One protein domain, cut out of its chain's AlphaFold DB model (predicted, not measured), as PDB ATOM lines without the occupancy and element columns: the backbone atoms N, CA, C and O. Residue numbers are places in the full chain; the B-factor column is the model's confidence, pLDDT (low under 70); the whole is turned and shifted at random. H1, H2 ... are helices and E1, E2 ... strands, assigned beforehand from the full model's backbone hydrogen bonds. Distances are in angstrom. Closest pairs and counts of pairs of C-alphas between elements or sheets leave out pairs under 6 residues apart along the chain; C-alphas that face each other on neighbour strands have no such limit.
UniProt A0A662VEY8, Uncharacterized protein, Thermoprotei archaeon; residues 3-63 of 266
ATOM      1  N   ALA A   3     125.166 129.080 101.242       76.38
ATOM      2  CA  ALA A   3     125.841 129.692 100.100       76.38
ATOM      3  C   ALA A   3     126.959 130.610 100.614       76.38
ATOM      4  O   ALA A   3     126.712 131.464 101.465       76.38
ATOM      5  N   ARG A   4     128.190 130.426 100.129       80.12
ATOM      6  CA  ARG A   4     129.388 131.129 100.611       80.12
ATOM      7  C   ARG A   4     130.123 131.798  99.461       80.12
ATOM      8  O   ARG A   4     130.475 131.130  98.498       80.12
ATOM      9  N   VAL A   5     130.382 133.096  99.574       82.25
ATOM     10  CA  VAL A   5     131.205 133.834  98.604       82.25
ATOM     11  C   VAL A   5     132.681 133.570  98.903       82.25
ATOM     12  O   VAL A   5     133.103 133.752 100.042       82.25
ATOM     13  N   ILE A   6     133.453 133.143  97.902       78.94
ATOM     14  CA  ILE A   6     134.873 132.770  98.056       78.94
ATOM     15  C   ILE A   6     135.848 133.718  97.346       78.94
ATOM     16  O   ILE A   6     137.040 133.698  97.634       78.94
ATOM     17  N   GLY A   7     135.361 134.566  96.442       82.88
ATOM     18  CA  GLY A   7     136.201 135.504  95.702       82.88
ATOM     19  C   GLY A   7     135.434 136.240  94.615       82.88
ATOM     20  O   GLY A   7     134.210 136.108  94.506       82.88
ATOM     21  N   ARG A   8     136.155 137.021  93.813       85.19
ATOM     22  CA  ARG A   8     135.642 137.684  92.610       85.19
ATOM     23  C   ARG A   8     136.434 137.249  91.383       85.19
ATOM     24  O   ARG A   8     137.595 136.867  91.494       85.19
ATOM     25  N   GLY A   9     135.777 137.303  90.233       86.75
ATOM     26  CA  GLY A   9     136.398 137.012  88.950       86.75
ATOM     27  C   GLY A   9     135.442 137.196  87.785       86.75
ATOM     28  O   GLY A   9     134.303 137.648  87.951       86.75
ATOM     29  N   LYS A  10     135.899 136.814  86.595       88.56
ATOM     30  CA  LYS A  10     135.109 136.857  85.365       88.56
ATOM     31  C   LYS A  10     134.386 135.526  85.170       88.56
ATOM     32  O   LYS A  10     135.004 134.465  85.193       88.56
ATOM     33  N   CYS A  11     133.069 135.563  84.989       89.50
ATOM     34  CA  CYS A  11     132.283 134.351  84.793       89.50
ATOM     35  C   CYS A  11     132.599 133.723  83.426       89.50
ATOM     36  O   CYS A  11     132.418 134.395  82.409       89.50
ATOM     37  N   PRO A  12     132.961 132.429  83.357       87.00
ATOM     38  CA  PRO A  12     133.281 131.768  82.092       87.00
ATOM     39  C   PRO A  12     132.035 131.552  81.219       87.00
ATOM     40  O   PRO A  12     132.150 131.349  80.018       87.00
ATOM     41  N   LYS A  13     130.834 131.616  81.812       89.25
ATOM     42  CA  LYS A  13     129.566 131.396  81.106       89.25
ATOM     43  C   LYS A  13     129.020 132.654  80.431       89.25
ATOM     44  O   LYS A  13     128.416 132.553  79.374       89.25
ATOM     45  N   CYS A  14     129.175 133.825  81.056       90.50
ATOM     46  CA  CYS A  14     128.582 135.071  80.552       90.50
ATOM     47  C   CYS A  14     129.572 136.229  80.386       90.50
ATOM     48  O   CYS A  14     129.164 137.323  80.011       90.50
ATOM     49  N   GLY A  15     130.854 136.035  80.709       87.69
ATOM     50  CA  GLY A  15     131.902 137.046  80.564       87.69
ATOM     51  C   GLY A  15     131.805 138.242  81.519       87.69
ATOM     52  O   GLY A  15     132.715 139.065  81.529       87.69
ATOM     53  N   ARG A  16     130.748 138.352  82.333       89.62
ATOM     54  CA  ARG A  16     130.578 139.428  83.321       89.62
ATOM     55  C   ARG A  16     131.455 139.186  84.547       89.62
ATOM     56  O   ARG A  16     131.661 138.040  84.949       89.62
ATOM     57  N   GLU A  17     131.919 140.254  85.186       88.38
ATOM     58  CA  GLU A  17     132.526 140.151  86.513       88.38
ATOM     59  C   GLU A  17     131.463 139.835  87.566       88.38
ATOM     60  O   GLU A  17     130.327 140.317  87.520       88.38
ATOM     61  N   GLY A  18     131.809 138.974  88.513       88.69
ATOM     62  CA  GLY A  18     130.891 138.545  89.552       88.69
ATOM     63  C   GLY A  18     131.599 137.953  90.752       88.69
ATOM     64  O   GLY A  18     132.816 137.774  90.785       88.69
ATOM     65  N   SER A  19     130.803 137.656  91.770       89.50
ATOM     66  CA  SER A  19     131.288 136.976  92.968       89.50
ATOM     67  C   SER A  19     131.167 135.468  92.781       89.50
ATOM     68  O   SER A  19     130.094 134.981  92.424       89.50
ATOM     69  N   VAL A  20     132.242 134.732  93.044       88.62
ATOM     70  CA  VAL A  20     132.251 133.268  93.030       88.62
ATOM     71  C   VAL A  20     131.612 132.770  94.320       88.62
ATOM     72  O   VAL A  20     132.027 133.153  95.416       88.62
ATOM     73  N   VAL A  21     130.588 131.932  94.199       88.75
ATOM     74  CA  VAL A  21     129.778 131.425  95.306       88.75
ATOM     75  C   VAL A  21     129.779 129.903  95.292       88.75
ATOM     76  O   VAL A  21     129.465 129.282  94.279       88.75
ATOM     77  N   LEU A  22     130.076 129.296  96.435       89.38
ATOM     78  CA  LEU A  22     129.900 127.870  96.674       89.38
ATOM     79  C   LEU A  22     128.548 127.632  97.334       89.38
ATOM     80  O   LEU A  22     128.253 128.234  98.366       89.38
ATOM     81  N   LYS A  23     127.736 126.748  96.760       85.62
ATOM     82  CA  LYS A  23     126.443 126.346  97.315       85.62
ATOM     83  C   LYS A  23     126.453 124.857  97.620       85.62
ATOM     84  O   LYS A  23     126.767 124.052  96.747       85.62
ATOM     85  N   GLU A  24     126.093 124.507  98.847       85.94
ATOM     86  CA  GLU A  24     125.982 123.115  99.275       85.94
ATOM     87  C   GLU A  24     124.536 122.630  99.144       85.94
ATOM     88  O   GLU A  24     123.607 123.240  99.691       85.94
ATOM     89  N   ILE A  25     124.349 121.549  98.388       80.75
ATOM     90  CA  ILE A  25     123.057 120.905  98.143       80.75
ATOM     91  C   ILE A  25     123.270 119.395  98.266       80.75
ATOM     92  O   ILE A  25     124.084 118.825  97.542       80.75
ATOM     93  N   SER A  26     122.558 118.757  99.199       78.69
ATOM     94  CA  SER A  26     122.589 117.301  99.420       78.69
ATOM     95  C   SER A  26     124.004 116.719  99.579       78.69
ATOM     96  O   SER A  26     124.341 115.704  98.972       78.69
ATOM     97  N   GLY A  27     124.859 117.396 100.357       77.62
ATOM     98  CA  GLY A  27     126.238 116.968 100.635       77.62
ATOM     99  C   GLY A  27     127.231 117.168  99.483       77.62
ATOM    100  O   GLY A  27     128.389 116.770  99.598       77.62
ATOM    101  N   ARG A  28     126.813 117.789  98.370       80.75
ATOM    102  CA  ARG A  28     127.691 118.162  97.253       80.75
ATOM    103  C   ARG A  28     127.813 119.676  97.137       80.75
ATOM    104  O   ARG A  28     126.845 120.414  97.333       80.75
ATOM    105  N   VAL A  29     129.019 120.134  96.805       84.12
ATOM    106  CA  VAL A  29     129.339 121.559  96.661       84.12
ATOM    107  C   VAL A  29     129.363 121.939  95.188       84.12
ATOM    108  O   VAL A  29     130.025 121.299  94.372       84.12
ATOM    109  N   TYR A  30     128.653 123.010  94.862       88.62
ATOM    110  CA  TYR A  30     128.465 123.511  93.509       88.62
ATOM    111  C   TYR A  30     128.953 124.951  93.390       88.62
ATOM    112  O   TYR A  30     128.731 125.763  94.289       88.62
ATOM    113  N   VAL A  31     129.587 125.270  92.266       90.69
ATOM    114  CA  VAL A  31     130.170 126.582  91.978       90.69
ATOM    115  C   VAL A  31     129.205 127.407  91.131       90.69
ATOM    116  O   VAL A  31     128.719 126.962  90.086       90.69
ATOM    117  N   TYR A  32     128.958 128.632  91.579       92.25
ATOM    118  CA  TYR A  32     128.144 129.631  90.902       92.25
ATOM    119  C   TYR A  32     128.901 130.954  90.791       92.25
ATOM    120  O   TYR A  32     129.727 131.280  91.640       92.25
ATOM    121  N   PHE A  33     128.556 131.758  89.792       93.00
ATOM    122  CA  PHE A  33     128.855 133.187  89.774       93.00
ATOM    123  C   PHE A  33     127.586 133.985  90.047       93.00
ATOM    124  O   PHE A  33     126.556 133.738  89.422       93.00
ATOM    125  N   LYS A  34     127.663 134.952  90.961       91.62
ATOM    126  CA  LYS A  34     126.588 135.906  91.235       91.62
ATOM    127  C   LYS A  34     126.910 137.258  90.599       91.62
ATOM    128  O   LYS A  34     127.917 137.880  90.951       91.62
ATOM    129  N   HIS A  35     126.019 137.721  89.726       91.06
ATOM    130  CA  HIS A  35     126.063 139.010  89.033       91.06
ATOM    131  C   HIS A  35     124.859 139.852  89.471       91.06
ATOM    132  O   HIS A  35     123.818 139.877  88.818       91.06
ATOM    133  N   GLY A  36     124.954 140.490  90.639       85.25
ATOM    134  CA  GLY A  36     123.822 141.219  91.218       85.25
ATOM    135  C   GLY A  36     122.661 140.284  91.577       85.25
ATOM    136  O   GLY A  36     122.743 139.557  92.572       85.25
ATOM    137  N   ARG A  37     121.583 140.317  90.784       85.06
ATOM    138  CA  ARG A  37     120.399 139.450  90.945       85.06
ATOM    139  C   ARG A  37     120.504 138.134  90.165       85.06
ATOM    140  O   ARG A  37     119.840 137.173  90.543       85.06
ATOM    141  N   ASP A  38     121.379 138.064  89.164       89.00
ATOM    142  CA  ASP A  38     121.542 136.882  88.318       89.00
ATOM    143  C   ASP A  38     122.564 135.903  88.898       89.00
ATOM    144  O   ASP A  38     123.556 136.298  89.521       89.00
ATOM    145  N   TRP A  39     122.347 134.614  88.642       92.50
ATOM    146  CA  TRP A  39     123.247 133.538  89.049       92.50
ATOM    147  C   TRP A  39     123.575 132.643  87.857       92.50
ATOM    148  O   TRP A  39     122.685 132.156  87.163       92.50
ATOM    149  N   CYS A  40     124.859 132.372  87.642       92.56
ATOM    150  CA  CYS A  40     125.337 131.441  86.629       92.56
ATOM    151  C   CYS A  40     125.905 130.194  87.307       92.56
ATOM    152  O   CYS A  40     126.915 130.272  87.999       92.56
ATOM    153  N   TYR A  41     125.268 129.042  87.095       92.88
ATOM    154  CA  TYR A  41     125.836 127.749  87.473       92.88
ATOM    155  C   TYR A  41     127.024 127.402  86.574       92.88
ATOM    156  O   TYR A  41     126.898 127.486  85.348       92.88
ATOM    157  N   ILE A  42     128.147 127.018  87.184       91.44
ATOM    158  CA  ILE A  42     129.376 126.636  86.478       91.44
ATOM    159  C   ILE A  42     129.562 125.121  86.484       91.44
ATOM    160  O   ILE A  42     129.860 124.536  85.450       91.44
ATOM    161  N   GLY A  43     129.373 124.482  87.636       89.12
ATOM    162  CA  GLY A  43     129.620 123.052  87.774       89.12
ATOM    163  C   GLY A  43     129.767 122.611  89.228       89.12
ATOM    164  O   GLY A  43     129.706 123.440  90.141       89.12
ATOM    165  N   PRO A  44     129.929 121.306  89.477       87.38
ATOM    166  CA  PRO A  44     130.304 120.797  90.790       87.38
ATOM    167  C   PRO A  44     131.790 121.099  91.077       87.38
ATOM    168  O   PRO A  44     132.600 121.216  90.158       87.38
ATOM    169  N   LEU A  45     132.137 121.292  92.352       81.25
ATOM    170  CA  LEU A  45     133.457 121.784  92.777       81.25
ATOM    171  C   LEU A  45     134.626 120.887  92.327       81.25
ATOM    172  O   LEU A  45     135.715 121.385  92.070       81.25
ATOM    173  N   ASP A  46     134.395 119.583  92.206       79.31
ATOM    174  CA  ASP A  46     135.356 118.576  91.745       79.31
ATOM    175  C   ASP A  46     135.734 118.710  90.259       79.31
ATOM    176  O   ASP A  46     136.764 118.186  89.844       79.31
ATOM    177  N   ARG A  47     134.924 119.417  89.461       81.50
ATOM    178  CA  ARG A  47     135.130 119.586  88.010       81.50
ATOM    179  C   ARG A  47     135.523 121.001  87.600       81.50
ATOM    180  O   ARG A  47     135.667 121.268  86.411       81.50
ATOM    181  N   VAL A  48     135.650 121.918  88.554       80.12
ATOM    182  CA  VAL A  48     135.867 123.341  88.285       80.12
ATOM    183  C   VAL A  48     137.205 123.780  88.871       80.12
ATOM    184  O   VAL A  48     137.408 123.710  90.083       80.12
ATOM    185  N   ASN A  49     138.105 124.293  88.026       79.75
ATOM    186  CA  ASN A  49     139.366 124.861  88.490       79.75
ATOM    187  C   ASN A  49     139.145 126.268  89.076       79.75
ATOM    188  O   ASN A  49     139.114 127.265  88.361       79.75
ATOM    189  N   LEU A  50     138.981 126.356  90.399       76.75
ATOM    190  CA  LEU A  50     138.759 127.633  91.087       76.75
ATOM    191  C   LEU A  50     139.942 128.606  90.985       76.75
ATOM    192  O   LEU A  50     139.724 129.811  91.087       76.75
ATOM    193  N   ALA A  51     141.168 128.107  90.798       72.56
ATOM    194  CA  ALA A  51     142.359 128.952  90.728       72.56
ATOM    195  C   ALA A  51     142.362 129.844  89.476       72.56
ATOM    196  O   ALA A  51     142.834 130.971  89.531       72.56
ATOM    197  N   GLU A  52     141.777 129.364  88.379       73.38
ATOM    198  CA  GLU A  52     141.645 130.124  87.129       73.38
ATOM    199  C   GLU A  52     140.464 131.107  87.155       73.38
ATOM    200  O   GLU A  52     140.408 132.045  86.365       73.38
ATOM    201  N   LEU A  53     139.507 130.904  88.065       70.19
ATOM    202  CA  LEU A  53     138.252 131.660  88.118       70.19
ATOM    203  C   LEU A  53     138.257 132.808  89.129       70.19
ATOM    204  O   LEU A  53     137.371 133.662  89.075       70.19
ATOM    205  N   ILE A  54     139.202 132.818  90.071       76.62
ATOM    206  CA  ILE A  54     139.287 133.817  91.137       76.62
ATOM    207  C   ILE A  54     140.481 134.723  90.853       76.62
ATOM    208  O   ILE A  54     141.626 134.332  91.056       76.62
ATOM    209  N   THR A  55     140.208 135.948  90.415       67.94
ATOM    210  CA  THR A  55     141.233 136.984  90.235       67.94
ATOM    211  C   THR A  55     141.508 137.744  91.531       67.94
ATOM    212  O   THR A  55     142.606 138.257  91.717       67.94
ATOM    213  N   GLU A  56     140.542 137.777  92.455       62.75
ATOM    214  CA  GLU A  56     140.676 138.447  93.748       62.75
ATOM    215  C   GLU A  56     140.109 137.564  94.872       62.75
ATOM    216  O   GLU A  56     138.900 137.302  94.963       62.75
ATOM    217  N   LEU A  57     141.001 137.069  95.735       56.81
ATOM    218  CA  LEU A  57     140.642 136.313  96.932       56.81
ATOM    219  C   LEU A  57     140.147 137.289  97.995       56.81
ATOM    220  O   LEU A  57     140.925 138.067  98.541       56.81
ATOM    221  N   ARG A  58     138.858 137.221  98.336       52.47
ATOM    222  CA  ARG A  58     138.340 137.936  99.505       52.47
ATOM    223  C   ARG A  58     138.439 136.997 100.708       52.47
ATOM    224  O   ARG A  58     137.676 136.028 100.759       52.47
ATOM    225  N   PRO A  59     139.346 137.229 101.672       47.69
ATOM    226  CA  PRO A  59     139.377 136.429 102.885       47.69
ATOM    227  C   PRO A  59     138.086 136.685 103.669       47.69
ATOM    228  O   PRO A  59     137.875 137.754 104.237       47.69
ATOM    229  N   SER A  60     137.180 135.708 103.656       42.34
ATOM    230  CA  SER A  60     136.030 135.689 104.557       42.34
ATOM    231  C   SER A  60     136.530 135.485 105.998       42.34
ATOM    232  O   SER A  60     137.347 134.588 106.226       42.34
ATOM    233  N   PRO A  61     136.056 136.268 106.986       41.84
ATOM    234  CA  PRO A  61     136.640 136.339 108.331       41.84
ATOM    235  C   PRO A  61     136.351 135.116 109.225       41.84
ATOM    236  O   PRO A  61     136.726 135.111 110.392       41.84
ATOM    237  N   TYR A  62     135.713 134.058 108.714       35.44
ATOM    238  CA  TYR A  62     135.179 132.965 109.543       35.44
ATOM    239  C   TYR A  62     136.068 131.718 109.692       35.44
ATOM    240  O   TYR A  62     135.633 130.710 110.247       35.44
ATOM    241  N   HIS A  63     137.320 131.753 109.230       40.12
ATOM    242  CA  HIS A  63     138.213 130.590 109.275       40.12
ATOM    243  C   HIS A  63     139.632 130.920 109.768       40.12
ATOM    244  O   HIS A  63     140.600 130.558 109.105       40.12
TER     245      HIS A  63
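What this domain is: This is residues 3 to 63 of the 266 residues of an uncharacterized protein of Thermoprotei archaeon (UniProt A0A662VEY8). The domain is a single, strongly twisted sheet of four strands that folds back and forth from E1 to E4, with a short helix, H1, grazing it and a tail after H1 running past the edge strand E1. E1 bends sharply at residue 7, and the loop of residues 11 to 16 joins it to E2. The printed part has 61 residues, with four named strands followed by one named helix; the sheet's order is E1, E2, E3, E4, antiparallel throughout. The class is mostly strand, and the whole is compact, with a radius of gyration of the C-alphas of 10.9 A and a rounded outline of 29 by 24 by 23 A.

How they stand to each other: E1, residues 3 to 10, E2, residues 17 to 25, E3, residues 28 to 35, and E4, residues 38 to 44, form a meander, each strand the antiparallel neighbour of the one before. The inner strands E2 and E3 are a hairpin with 153 degrees between their directions; N 21 and O 32 are 2.8 A apart and N 30 and O 23 are 2.9 A apart, within hydrogen-bond range. E1 and E2 are a hairpin at 150 degrees, with N 6 and O 20 at 2.9 A and N 22 and O 4 at 2.8 A, within hydrogen-bond range. E3 and E4 are a hairpin, also at 150 degrees, with N 33 and O 40 within hydrogen-bond range at 2.8 A. The edge strands E1 and E4 are apart. From edge to edge the strands' lines turn by 82 degrees. H1, residues 50 to 53, is on the sheet but only grazes it; its closest C-alphas to E1 are those of Gly 9 and Leu 53, 5.7 A apart. H1 is too short for any O i to N i+4 pair, and its one O i to N i+3 pair is within range.

Where its parts are: E2, the longest strand, measures 24.4 A from first to last C-alpha, E3 22.5 A, E1 18.8 A and E4 18.5 A; H1 measures 5.0 A. E1 begins at C-alpha 3, (125.841, 129.692, 100.100), and bends by 70 degrees at residue 7. E4 ends at C-alpha 44, (130.304, 120.797, 90.790), and H1 ends at C-alpha 53, (138.252, 131.660, 88.118).

The domain as a whole: The C-alphas farthest apart are those of Cys 14 and His 63, 30.6 A. The printed part has no cut. The link from E1 to E2 is short, the other three links are tight, and there is no long link. The mean pLDDT of the printed part is 79.9; residues 55 to 63 are under 70.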